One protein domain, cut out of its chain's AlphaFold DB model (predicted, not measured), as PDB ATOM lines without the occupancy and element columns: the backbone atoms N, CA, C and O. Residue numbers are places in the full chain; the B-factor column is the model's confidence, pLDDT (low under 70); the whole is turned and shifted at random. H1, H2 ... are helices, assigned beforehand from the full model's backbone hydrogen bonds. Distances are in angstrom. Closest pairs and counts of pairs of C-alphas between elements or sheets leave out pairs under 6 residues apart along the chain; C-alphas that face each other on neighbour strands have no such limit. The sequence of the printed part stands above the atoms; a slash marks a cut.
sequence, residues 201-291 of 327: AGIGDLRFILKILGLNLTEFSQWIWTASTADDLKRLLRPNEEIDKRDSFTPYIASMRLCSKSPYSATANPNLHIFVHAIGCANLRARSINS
ATOM      1  N   ALA A 201     -25.219   7.181  35.259       93.75
ATOM      2  CA  ALA A 201     -26.054   8.361  35.030       93.75
ATOM      3  C   ALA A 201     -27.114   8.574  36.126       93.75
ATOM      4  O   ALA A 201     -27.272   9.703  36.572       93.75
ATOM      5  N   GLY A 202     -27.729   7.510  36.655       94.88
ATOM      6  CA  GLY A 202     -28.715   7.586  37.737       94.88
ATOM      7  C   GLY A 202     -28.164   8.183  39.039       94.88
ATOM      8  O   GLY A 202     -28.833   9.010  39.656       94.88
ATOM      9  N   ILE A 203     -26.917   7.871  39.425       94.06
ATOM     10  CA  ILE A 203     -26.241   8.566  40.545       94.06
ATOM     11  C   ILE A 203     -26.051  10.046  40.196       94.06
ATOM     12  O   ILE A 203     -26.286  10.938  41.016       94.06
ATOM     13  N   GLY A 204     -25.631  10.321  38.959       94.19
ATOM     14  CA  GLY A 204     -25.473  11.677  38.452       94.19
ATOM     15  C   GLY A 204     -26.777  12.478  38.449       94.19
ATOM     16  O   GLY A 204     -26.723  13.701  38.604       94.19
ATOM     17  N   ASP A 205     -27.917  11.827  38.244       95.44
ATOM     18  CA  ASP A 205     -29.249  12.433  38.226       95.44
ATOM     19  C   ASP A 205     -29.741  12.700  39.639       95.44
ATOM     20  O   ASP A 205     -30.192  13.809  39.918       95.44
ATOM     21  N   LEU A 206     -29.538  11.751  40.556       95.25
ATOM     22  CA  LEU A 206     -29.818  11.949  41.973       95.25
ATOM     23  C   LEU A 206     -29.025  13.141  42.532       95.25
ATOM     24  O   LEU A 206     -29.588  14.050  43.134       95.25
ATOM     25  N   ARG A 207     -27.718  13.221  42.258       94.25
ATOM     26  CA  ARG A 207     -26.908  14.380  42.676       94.25
ATOM     27  C   ARG A 207     -27.407  15.690  42.062       94.25
ATOM     28  O   ARG A 207     -27.333  16.743  42.695       94.25
ATOM     29  N   PHE A 208     -27.860  15.643  40.814       95.81
ATOM     30  CA  PHE A 208     -28.355  16.816  40.107       95.81
ATOM     31  C   PHE A 208     -29.682  17.315  40.684       95.81
ATOM     32  O   PHE A 208     -29.782  18.507  40.967       95.81
ATOM     33  N   ILE A 209     -30.658  16.431  40.912       95.81
ATOM     34  CA  ILE A 209     -31.979  16.820  41.418       95.81
ATOM     35  C   ILE A 209     -31.905  17.384  42.839       95.81
ATOM     36  O   ILE A 209     -32.472  18.441  43.106       95.81
ATOM     37  N   LEU A 210     -31.114  16.751  43.713       95.81
ATOM     38  CA  LEU A 210     -30.875  17.233  45.075       95.81
ATOM     39  C   LEU A 210     -30.286  18.648  45.060       95.81
ATOM     40  O   LEU A 210     -30.741  19.528  45.784       95.81
ATOM     41  N   LYS A 211     -29.326  18.902  44.159       95.19
ATOM     42  CA  LYS A 211     -28.711  20.225  44.014       95.19
ATOM     43  C   LYS A 211     -29.692  21.287  43.515       95.19
ATOM     44  O   LYS A 211     -29.628  22.411  43.997       95.19
ATOM     45  N   ILE A 212     -30.535  20.985  42.524       95.00
ATOM     46  CA  ILE A 212     -31.434  22.010  41.964       95.00
ATOM     47  C   ILE A 212     -32.620  22.318  42.878       95.00
ATOM     48  O   ILE A 212     -33.092  23.448  42.845       95.00
ATOM     49  N   LEU A 213     -33.081  21.341  43.666       94.31
ATOM     50  CA  LEU A 213     -34.171  21.533  44.625       94.31
ATOM     51  C   LEU A 213     -33.677  22.030  45.992       94.31
ATOM     52  O   LEU A 213     -34.486  22.480  46.792       94.31
ATOM     53  N   GLY A 214     -32.370  21.945  46.264       95.69
ATOM     54  CA  GLY A 214     -31.808  22.287  47.573       95.69
ATOM     55  C   GLY A 214     -32.225  21.316  48.681       95.69
ATOM     56  O   GLY A 214     -32.207  21.694  49.845       95.69
ATOM     57  N   LEU A 215     -32.605  20.088  48.316       96.31
ATOM     58  CA  LEU A 215     -33.103  19.069  49.237       96.31
ATOM     59  C   LEU A 215     -32.014  18.058  49.586       96.31
ATOM     60  O   LEU A 215     -31.149  17.734  48.763       96.31
ATOM     61  N   ASN A 216     -32.105  17.497  50.785       95.50
ATOM     62  CA  ASN A 216     -31.382  16.284  51.137       95.50
ATOM     63  C   ASN A 216     -32.112  15.028  50.619       95.50
ATOM     64  O   ASN A 216     -33.226  15.081  50.094       95.50
ATOM     65  N   LEU A 217     -31.458  13.870  50.735       93.88
ATOM     66  CA  LEU A 217     -31.973  12.612  50.192       93.88
ATOM     67  C   LEU A 217     -33.291  12.170  50.847       93.88
ATOM     68  O   LEU A 217     -34.173  11.658  50.159       93.88
ATOM     69  N   THR A 218     -33.429  12.390  52.155       94.69
ATOM     70  CA  THR A 218     -34.631  12.043  52.920       94.69
ATOM     71  C   THR A 218     -35.808  12.903  52.484       94.69
ATOM     72  O   THR A 218     -36.870  12.366  52.177       94.69
ATOM     73  N   GLU A 219     -35.614  14.215  52.376       96.75
ATOM     74  CA  GLU A 219     -36.632  15.147  51.886       96.75
ATOM     75  C   GLU A 219     -37.045  14.797  50.459       96.75
ATOM     76  O   GLU A 219     -38.226  14.613  50.187       96.75
ATOM     77  N   PHE A 220     -36.078  14.614  49.555       95.94
ATOM     78  CA  PHE A 220     -36.360  14.260  48.165       95.94
ATOM     79  C   PHE A 220     -37.137  12.943  48.036       95.94
ATOM     80  O   PHE A 220     -38.015  12.831  47.182       95.94
ATOM     81  N   SER A 221     -36.873  11.957  48.900       94.69
ATOM     82  CA  SER A 221     -37.595  10.680  48.874       94.69
ATOM     83  C   SER A 221     -39.107  10.828  49.104       94.69
ATOM     84  O   SER A 221     -39.878  10.032  48.571       94.69
ATOM     85  N   GLN A 222     -39.549  11.881  49.805       95.25
ATOM     86  CA  GLN A 222     -40.969  12.175  50.048       95.25
ATOM     87  C   GLN A 222     -41.694  12.706  48.797       95.25
ATOM     88  O   GLN A 222     -42.920  12.649  48.713       95.25
ATOM     89  N   TRP A 223     -40.945  13.191  47.802       94.44
ATOM     90  CA  TRP A 223     -41.480  13.674  46.523       94.44
ATOM     91  C   TRP A 223     -41.708  12.549  45.506       94.44
ATOM     92  O   TRP A 223     -42.170  12.795  44.392       94.44
ATOM     93  N   ILE A 224     -41.376  11.305  45.861       94.81
ATOM     94  CA  ILE A 224     -41.544  10.151  44.985       94.81
ATOM     95  C   ILE A 224     -42.909   9.513  45.237       94.81
ATOM     96  O   ILE A 224     -43.111   8.795  46.214       94.81
ATOM     97  N   TRP A 225     -43.845   9.744  44.315       92.31
ATOM     98  CA  TRP A 225     -45.234   9.275  44.442       92.31
ATOM     99  C   TRP A 225     -45.562   8.025  43.621       92.31
ATOM    100  O   TRP A 225     -46.676   7.510  43.689       92.31
ATOM    101  N   THR A 226     -44.612   7.514  42.836       94.00
ATOM    102  CA  THR A 226     -44.793   6.301  42.031       94.00
ATOM    103  C   THR A 226     -43.905   5.176  42.545       94.00
ATOM    104  O   THR A 226     -42.714   5.360  42.799       94.00
ATOM    105  N   ALA A 227     -44.476   3.973  42.646       94.38
ATOM    106  CA  ALA A 227     -43.742   2.785  43.080       94.38
ATOM    107  C   ALA A 227     -42.524   2.498  42.184       94.38
ATOM    108  O   ALA A 227     -41.456   2.177  42.688       94.38
ATOM    109  N   SER A 228     -42.647   2.709  40.869       94.38
ATOM    110  CA  SER A 228     -41.560   2.465  39.916       94.38
ATOM    111  C   SER A 228     -40.358   3.399  40.108       94.38
ATOM    112  O   SER A 228     -39.214   2.953  40.048       94.38
ATOM    113  N   THR A 229     -40.592   4.682  40.396       95.44
ATOM    114  CA  THR A 229     -39.515   5.629  40.727       95.44
ATOM    115  C   THR A 229     -38.913   5.317  42.097       95.44
ATOM    116  O   THR A 229     -37.702   5.442  42.276       95.44
ATOM    117  N   ALA A 230     -39.728   4.864  43.056       96.00
ATOM    118  CA  ALA A 230     -39.240   4.437  44.364       96.00
ATOM    119  C   ALA A 230     -38.343   3.193  44.263       96.00
ATOM    120  O   ALA A 230     -37.313   3.131  44.929       96.00
ATOM    121  N   ASP A 231     -38.691   2.226  43.412       96.75
ATOM    122  CA  ASP A 231     -37.874   1.035  43.160       96.75
ATOM    123  C   ASP A 231     -36.538   1.389  42.496       96.75
ATOM    124  O   ASP A 231     -35.498   0.838  42.865       96.75
ATOM    125  N   ASP A 232     -36.545   2.354  41.573       96.62
ATOM    126  CA  ASP A 232     -35.321   2.896  40.983       96.62
ATOM    127  C   ASP A 232     -34.437   3.578  42.037       96.62
ATOM    128  O   ASP A 232     -33.238   3.302  42.112       96.62
ATOM    129  N   LEU A 233     -35.018   4.401  42.917       96.06
ATOM    130  CA  LEU A 233     -34.265   5.020  44.010       96.06
ATOM    131  C   LEU A 233     -33.696   3.972  44.981       96.06
ATOM    132  O   LEU A 233     -32.525   4.050  45.345       96.06
ATOM    133  N   LYS A 234     -34.482   2.959  45.368       95.25
ATOM    134  CA  LYS A 234     -34.020   1.858  46.235       95.25
ATOM    135  C   LYS A 234     -32.860   1.087  45.612       95.25
ATOM    136  O   LYS A 234     -31.942   0.692  46.326       95.25
ATOM    137  N   ARG A 235     -32.887   0.876  44.291       94.69
ATOM    138  CA  ARG A 235     -31.797   0.217  43.561       94.69
ATOM    139  C   ARG A 235     -30.513   1.037  43.618       94.69
ATOM    140  O   ARG A 235     -29.456   0.463  43.871       94.69
ATOM    141  N   LEU A 236     -30.607   2.355  43.420       94.31
ATOM    142  CA  LEU A 236     -29.457   3.249  43.547       94.31
ATOM    143  C   LEU A 236     -28.901   3.264  44.972       94.31
ATOM    144  O   LEU A 236     -27.692   3.246  45.137       94.31
ATOM    145  N   LEU A 237     -29.762   3.285  45.988       93.88
ATOM    146  CA  LEU A 237     -29.380   3.438  47.397       93.88
ATOM    147  C   LEU A 237     -29.162   2.111  48.127       93.88
ATOM    148  O   LEU A 237     -29.327   2.031  49.347       93.88
ATOM    149  N   ARG A 238     -28.822   1.046  47.399       92.81
ATOM    150  CA  ARG A 238     -28.571  -0.249  48.022       92.81
ATOM    151  C   ARG A 238     -27.430  -0.120  49.052       92.81
ATOM    152  O   ARG A 238     -26.378   0.430  48.720       92.81
ATOM    153  N   PRO A 239     -27.616  -0.602  50.296       90.75
ATOM    154  CA  PRO A 239     -26.603  -0.472  51.337       90.75
ATOM    155  C   PRO A 239     -25.352  -1.295  51.013       90.75
ATOM    156  O   PRO A 239     -25.431  -2.302  50.310       90.75
ATOM    157  N   ASN A 240     -24.218  -0.898  51.601       89.06
ATOM    158  CA  ASN A 240     -22.902  -1.543  51.462       89.06
ATOM    159  C   ASN A 240     -22.298  -1.507  50.049       89.06
ATOM    160  O   ASN A 240     -21.387  -2.273  49.756       89.06
ATOM    161  N   GLU A 241     -22.767  -0.604  49.189       91.56
ATOM    162  CA  GLU A 241     -22.196  -0.402  47.856       91.56
ATOM    163  C   GLU A 241     -21.149   0.731  47.816       91.56
ATOM    164  O   GLU A 241     -20.699   1.099  46.741       91.56
ATOM    165  N   GLU A 242     -20.757   1.319  48.955       93.44
ATOM    166  CA  GLU A 242     -19.700   2.350  49.053       93.44
ATOM    167  C   GLU A 242     -19.880   3.576  48.112       93.44
ATOM    168  O   GLU A 242     -18.909   4.180  47.659       93.44
ATOM    169  N   ILE A 243     -21.119   3.968  47.789       89.62
ATOM    170  CA  ILE A 243     -21.425   5.066  46.838       89.62
ATOM    171  C   ILE A 243     -20.944   6.433  47.351       89.62
ATOM    172  O   ILE A 243     -20.580   7.318  46.572       89.62
ATOM    173  N   ASP A 244     -20.957   6.611  48.664       88.19
ATOM    174  CA  ASP A 244     -20.500   7.788  49.400       88.19
ATOM    175  C   ASP A 244     -18.977   7.809  49.618       88.19
ATOM    176  O   ASP A 244     -18.393   8.869  49.872       88.19
ATOM    177  N   LYS A 245     -18.305   6.667  49.445       92.25
ATOM    178  CA  LYS A 245     -16.860   6.539  49.612       92.25
ATOM    179  C   LYS A 245     -16.112   6.986  48.360       92.25
ATOM    180  O   LYS A 245     -16.240   6.435  47.267       92.25
ATOM    181  N   ARG A 246     -15.277   8.012  48.523       89.00
ATOM    182  CA  ARG A 246     -14.598   8.681  47.404       89.00
ATOM    183  C   ARG A 246     -13.588   7.777  46.697       89.00
ATOM    184  O   ARG A 246     -13.508   7.799  45.474       89.00
ATOM    185  N   ASP A 247     -12.831   6.990  47.431       89.88
ATOM    186  CA  ASP A 247     -11.769   6.116  46.934       89.88
ATOM    187  C   ASP A 247     -12.223   4.655  46.766       89.88
ATOM    188  O   ASP A 247     -11.407   3.739  46.769       89.88
ATOM    189  N   SER A 248     -13.526   4.423  46.594       93.69
ATOM    190  CA  SER A 248     -14.075   3.095  46.303       93.69
ATOM    191  C   SER A 248     -13.887   2.681  44.838       93.69
ATOM    192  O   SER A 248     -13.688   3.513  43.947       93.69
ATOM    193  N   PHE A 249     -14.038   1.381  44.579       93.50
ATOM    194  CA  PHE A 249     -14.242   0.815  43.247       93.50
ATOM    195  C   PHE A 249     -15.601   1.180  42.628       93.50
ATOM    196  O   PHE A 249     -15.741   1.152  41.406       93.50
ATOM    197  N   THR A 250     -16.601   1.553  43.432       93.88
ATOM    198  CA  THR A 250     -17.981   1.795  42.970       93.88
ATOM    199  C   THR A 250     -18.103   2.824  41.839       93.88
ATOM    200  O   THR A 250     -18.770   2.532  40.845       93.88
ATOM    201  N   PRO A 251     -17.421   3.987  41.879       95.06
ATOM    202  CA  PRO A 251     -17.402   4.920  40.754       95.06
ATOM    203  C   PRO A 251     -16.862   4.315  39.450       95.06
ATOM    204  O   PRO A 251     -17.128   4.851  38.382       95.06
ATOM    205  N   TYR A 252     -16.108   3.222  39.505       95.44
ATOM    206  CA  TYR A 252     -15.485   2.581  38.348       95.44
ATOM    207  C   TYR A 252     -16.179   1.285  37.928       95.44
ATOM    208  O   TYR A 252     -15.663   0.588  37.058       95.44
ATOM    209  N   ILE A 253     -17.351   0.966  38.489       92.88
ATOM    210  CA  ILE A 253     -18.030  -0.328  38.310       92.88
ATOM    211  C   ILE A 253     -18.175  -0.753  36.837       92.88
ATOM    212  O   ILE A 253     -17.961  -1.921  36.503       92.88
ATOM    213  N   ALA A 254     -18.469   0.196  35.943       92.00
ATOM    214  CA  ALA A 254     -18.605  -0.058  34.512       92.00
ATOM    215  C   ALA A 254     -17.249  -0.160  33.805       92.00
ATOM    216  O   ALA A 254     -17.002  -1.125  33.085       92.00
ATOM    217  N   SER A 255     -16.354   0.803  34.033       92.75
ATOM    218  CA  SER A 255     -15.042   0.869  33.374       92.75
ATOM    219  C   SER A 255     -14.133  -0.293  33.784       92.75
ATOM    220  O   SER A 255     -13.452  -0.874  32.948       92.75
ATOM    221  N   MET A 256     -14.193  -0.716  35.048       91.88
ATOM    222  CA  MET A 256     -13.501  -1.914  35.530       91.88
ATOM    223  C   MET A 256     -14.234  -3.223  35.199       91.88
ATOM    224  O   MET A 256     -13.703  -4.305  35.448       91.88
ATOM    225  N   ARG A 257     -15.437  -3.157  34.611       89.31
ATOM    226  CA  ARG A 257     -16.277  -4.327  34.305       89.31
ATOM    227  C   ARG A 257     -16.516  -5.211  35.534       89.31
ATOM    228  O   ARG A 257     -16.437  -6.433  35.446       89.31
ATOM    229  N   LEU A 258     -16.805  -4.589  36.679       89.00
ATOM    230  CA  LEU A 258     -17.143  -5.294  37.925       89.00
ATOM    231  C   LEU A 258     -18.565  -5.873  37.881       89.00
ATOM    232  O   LEU A 258     -18.897  -6.793  38.624       89.00
ATOM    233  N   CYS A 259     -19.403  -5.347  36.988       88.31
ATOM    234  CA  CYS A 259     -20.731  -5.862  36.687       88.31
ATOM    235  C   CYS A 259     -20.964  -5.908  35.171       88.31
ATOM    236  O   CYS A 259     -20.407  -5.103  34.422       88.31
ATOM    237  N   SER A 260     -21.836  -6.811  34.719       86.19
ATOM    238  CA  SER A 260     -22.247  -6.898  33.310       86.19
ATOM    239  C   SER A 260     -23.150  -5.737  32.883       86.19
ATOM    240  O   SER A 260     -23.104  -5.305  31.733       86.19
ATOM    241  N   LYS A 261     -23.967  -5.227  33.810       88.44
ATOM    242  CA  LYS A 261     -24.844  -4.068  33.632       88.44
ATOM    243  C   LYS A 261     -24.804  -3.223  34.896       88.44
ATOM    244  O   LYS A 261     -25.044  -3.752  35.981       88.44
ATOM    245  N   SER A 262     -24.529  -1.930  34.746       93.12
ATOM    246  CA  SER A 262     -24.494  -1.007  35.876       93.12
ATOM    247  C   SER A 262     -25.886  -0.876  36.504       93.12
ATOM    248  O   SER A 262     -26.836  -0.528  35.796       93.12
ATOM    249  N   PRO A 263     -26.040  -1.097  37.824       94.06
ATOM    250  CA  PRO A 263     -27.291  -0.814  38.524       94.06
ATOM    251  C   PRO A 263     -27.550   0.694  38.644       94.06
ATOM    252  O   PRO A 263     -28.638   1.089  39.048       94.06
ATOM    253  N   TYR A 264     -26.571   1.531  38.279       95.94
ATOM    254  CA  TYR A 264     -26.608   2.987  38.383       95.94
ATOM    255  C   TYR A 264     -26.841   3.688  37.045       95.94
ATOM    256  O   TYR A 264     -26.825   4.918  36.990       95.94
ATOM    257  N   SER A 265     -27.029   2.950  35.951       94.50
ATOM    258  CA  SER A 265     -27.236   3.544  34.631       94.50
ATOM    259  C   SER A 265     -28.637   4.149  34.489       94.50
ATOM    260  O   SER A 265     -29.575   3.787  35.204       94.50
ATOM    261  N   ALA A 266     -28.805   5.058  33.525       93.25
ATOM    262  CA  ALA A 266     -30.123   5.604  33.184       93.25
ATOM    263  C   ALA A 266     -31.066   4.522  32.629       93.25
ATOM    264  O   ALA A 266     -32.276   4.593  32.814       93.25
ATOM    265  N   THR A 267     -30.520   3.497  31.966       92.69
ATOM    266  CA  THR A 267     -31.304   2.378  31.426       92.69
ATOM    267  C   THR A 267     -31.753   1.404  32.508       92.69
ATOM    268  O   THR A 267     -32.827   0.824  32.377       92.69
ATOM    269  N   ALA A 268     -30.971   1.240  33.579       93.62
ATOM    270  CA  ALA A 268     -31.381   0.475  34.750       93.62
ATOM    271  C   ALA A 268     -32.406   1.232  35.605       93.62
ATOM    272  O   ALA A 268     -33.245   0.585  36.218       93.62
ATOM    273  N   ASN A 269     -32.366   2.573  35.618       95.25
ATOM    274  CA  ASN A 269     -33.219   3.436  36.450       95.25
ATOM    275  C   ASN A 269     -34.056   4.432  35.613       95.25
ATOM    276  O   ASN A 269     -33.942   5.648  35.805       95.25
ATOM    277  N   PRO A 270     -34.868   3.955  34.648       94.94
ATOM    278  CA  PRO A 270     -35.498   4.818  33.653       94.94
ATOM    279  C   PRO A 270     -36.560   5.759  34.239       94.94
ATOM    280  O   PRO A 270     -36.686   6.889  33.766       94.94
ATOM    281  N   ASN A 271     -37.306   5.340  35.269       94.75
ATOM    282  CA  ASN A 271     -38.369   6.160  35.859       94.75
ATOM    283  C   ASN A 271     -37.769   7.337  36.614       94.75
ATOM    284  O   ASN A 271     -38.190   8.475  36.422       94.75
ATOM    285  N   LEU A 272     -36.751   7.062  37.435       95.12
ATOM    286  CA  LEU A 272     -36.052   8.107  38.171       95.12
ATOM    287  C   LEU A 272     -35.339   9.073  37.220       95.12
ATOM    288  O   LEU A 272     -35.434  10.283  37.409       95.12
ATOM    289  N   HIS A 273     -34.692   8.560  36.170       95.69
ATOM    290  CA  HIS A 273     -34.043   9.385  35.150       95.69
ATOM    291  C   HIS A 273     -35.031  10.367  34.496       95.69
ATOM    292  O   HIS A 273     -34.781  11.575  34.448       95.69
ATOM    293  N   ILE A 274     -36.189   9.870  34.045       94.69
ATOM    294  CA  ILE A 274     -37.236  10.701  33.435       94.69
ATOM    295  C   ILE A 274     -37.811  11.690  34.451       94.69
ATOM    296  O   ILE A 274     -37.954  12.866  34.128       94.69
ATOM    297  N   PHE A 275     -38.104  11.249  35.676       94.75
ATOM    298  CA  PHE A 275     -38.645  12.100  36.739       94.75
ATOM    299  C   PHE A 275     -37.729  13.296  37.037       94.75
ATOM    300  O   PHE A 275     -38.169  14.448  37.021       94.75
ATOM    301  N   VAL A 276     -36.430  13.038  37.215       95.56
ATOM    302  CA  VAL A 276     -35.418  14.076  37.452       95.56
ATOM    303  C   VAL A 276     -35.336  15.054  36.282       95.56
ATOM    304  O   VAL A 276     -35.296  16.274  36.481       95.56
ATOM    305  N   HIS A 277     -35.306  14.546  35.051       95.75
ATOM    306  CA  HIS A 277     -35.175  15.412  33.889       95.75
ATOM    307  C   HIS A 277     -36.458  16.173  33.556       95.75
ATOM    308  O   HIS A 277     -36.347  17.317  33.129       95.75
ATOM    309  N   ALA A 278     -37.645  15.643  33.856       94.50
ATOM    310  CA  ALA A 278     -38.900  16.384  33.752       94.50
ATOM    311  C   ALA A 278     -38.898  17.622  34.666       94.50
ATOM    312  O   ALA A 278     -39.130  18.738  34.198       94.50
ATOM    313  N   ILE A 279     -38.520  17.455  35.941       94.50
ATOM    314  CA  ILE A 279     -38.378  18.574  36.888       94.50
ATOM    315  C   ILE A 279     -37.292  19.550  36.417       94.50
ATOM    316  O   ILE A 279     -37.467  20.768  36.463       94.50
ATOM    317  N   GLY A 280     -36.156  19.038  35.938       95.31
ATOM    318  CA  GLY A 280     -35.078  19.892  35.442       95.31
ATOM    319  C   GLY A 280     -35.449  20.677  34.177       95.31
ATOM    320  O   GLY A 280     -35.001  21.812  34.037       95.31
ATOM    321  N   CYS A 281     -36.281  20.124  33.289       95.50
ATOM    322  CA  CYS A 281     -36.832  20.840  32.135       95.50
ATOM    323  C   CYS A 281     -37.785  21.957  32.572       95.50
ATOM    324  O   CYS A 281     -37.660  23.070  32.072       95.50
ATOM    325  N   ALA A 282     -38.657  21.702  33.557       94.25
ATOM    326  CA  ALA A 282     -39.510  22.740  34.146       94.25
ATOM    327  C   ALA A 282     -38.691  23.876  34.795       94.25
ATOM    328  O   ALA A 282     -39.095  25.031  34.769       94.25
ATOM    329  N   ASN A 283     -37.493  23.561  35.303       93.38
ATOM    330  CA  ASN A 283     -36.523  24.527  35.832       93.38
ATOM    331  C   ASN A 283     -35.538  25.076  34.774       93.38
ATOM    332  O   ASN A 283     -34.477  25.595  35.134       93.38
ATOM    333  N   LEU A 284     -35.832  24.912  33.477       93.44
ATOM    334  CA  LEU A 284     -35.033  25.404  32.343       93.44
ATOM    335  C   LEU A 284     -33.546  25.008  32.398       93.44
ATOM    336  O   LEU A 284     -32.650  25.736  31.963       93.44
ATOM    337  N   ARG A 285     -33.240  23.830  32.951       95.69
ATOM    338  CA  ARG A 285     -31.862  23.351  33.068       95.69
ATOM    339  C   ARG A 285     -31.412  22.720  31.756       95.69
ATOM    340  O   ARG A 285     -31.901  21.662  31.367       95.69
ATOM    341  N   ALA A 286     -30.385  23.306  31.136       92.00
ATOM    342  CA  ALA A 286     -29.813  22.831  29.873       92.00
ATOM    343  C   ALA A 286     -29.406  21.344  29.893       92.00
ATOM    344  O   ALA A 286     -29.554  20.657  28.884       92.00
ATOM    345  N   ARG A 287     -28.929  20.820  31.037       91.62
ATOM    346  CA  ARG A 287     -28.619  19.386  31.195       91.62
ATOM    347  C   ARG A 287     -29.847  18.503  30.959       91.62
ATOM    348  O   ARG A 287     -29.711  17.470  30.318       91.62
ATOM    349  N   SER A 288     -31.010  18.897  31.476       94.06
ATOM    350  CA  SER A 288     -32.246  18.128  31.322       94.06
ATOM    351  C   SER A 288     -32.871  18.301  29.948       94.06
ATOM    352  O   SER A 288     -33.281  17.307  29.363       94.06
ATOM    353  N   ILE A 289     -32.850  19.521  29.397       92.62
ATOM    354  CA  ILE A 289     -33.356  19.812  28.042       92.62
ATOM    355  C   ILE A 289     -32.631  18.967  26.987       92.62
ATOM    356  O   ILE A 289     -33.246  18.478  26.047       92.62
ATOM    357  N   ASN A 290     -31.322  18.764  27.157       89.38
ATOM    358  CA  ASN A 290     -30.507  17.956  26.250       89.38
ATOM    359  C   ASN A 290     -30.416  16.471  26.658       89.38
ATOM    360  O   ASN A 290     -29.638  15.727  26.053       89.38
ATOM    361  N   SER A 291     -31.132  16.038  27.701       89.06
ATOM    362  CA  SER A 291     -31.074  14.647  28.157       89.06
ATOM    363  C   SER A 291     -31.853  13.730  27.217       89.06
ATOM    364  O   SER A 291     -32.885  14.103  26.659       89.06
TER     365      SER A 291
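Overview. This is residues 201 to 291 of the 327 residues of the protein "Nucleocapsid protein" of Aedes aegypti (UniProt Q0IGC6). Two helices, H1 and H4, lie side by side, with H3 crossing the first half of H4 and little H5 packed near its other end. The long loop of residues 237 to 269 makes one end of the longest axis, and short H2 sits near H1. The 91 printed residues hold five named helices, H1 to H5 in chain order, and no named strand: all helix, with 45 residues in named elements, under half. It is compact, radius of gyration of the C-alphas 13.2 A, spanning 36 by 27 by 24 A.

Along the chain. H1, residues 201 to 213, begins at C-alpha (-26.054, 8.361, 35.030) and measures 18.2 A. H2 is 217 to 221, 6.1 A; H3 is 227 to 236, 14.3 A; H4 is 270 to 282, 18.4 A. H5, 286 to 289, 5.0 A, ends at (-33.356, 19.812, 28.042).

Arrangement. The hub H4 touches H1 (C-alphas of Ile 209 and Val 276 closest, 5.9 A), the same way at a shallow tilt of 34 degrees, only just short of steep. With residues 270 to 275 alone it touches H3, about perpendicular at 78 degrees; C-alphas of Thr 229 and Leu 272 are closest, 5.0 A. H1 and H5 are apart. In H1 to H4 every O i to N i+4 pair is within hydrogen-bond range; H5 is too short for one.

Size, cuts and confidence. C-alphas 258 and 282 are farthest apart, 36.1 A. The printed part has no cut; the link H3 to H4 is long. No printed residue is under pLDDT 70.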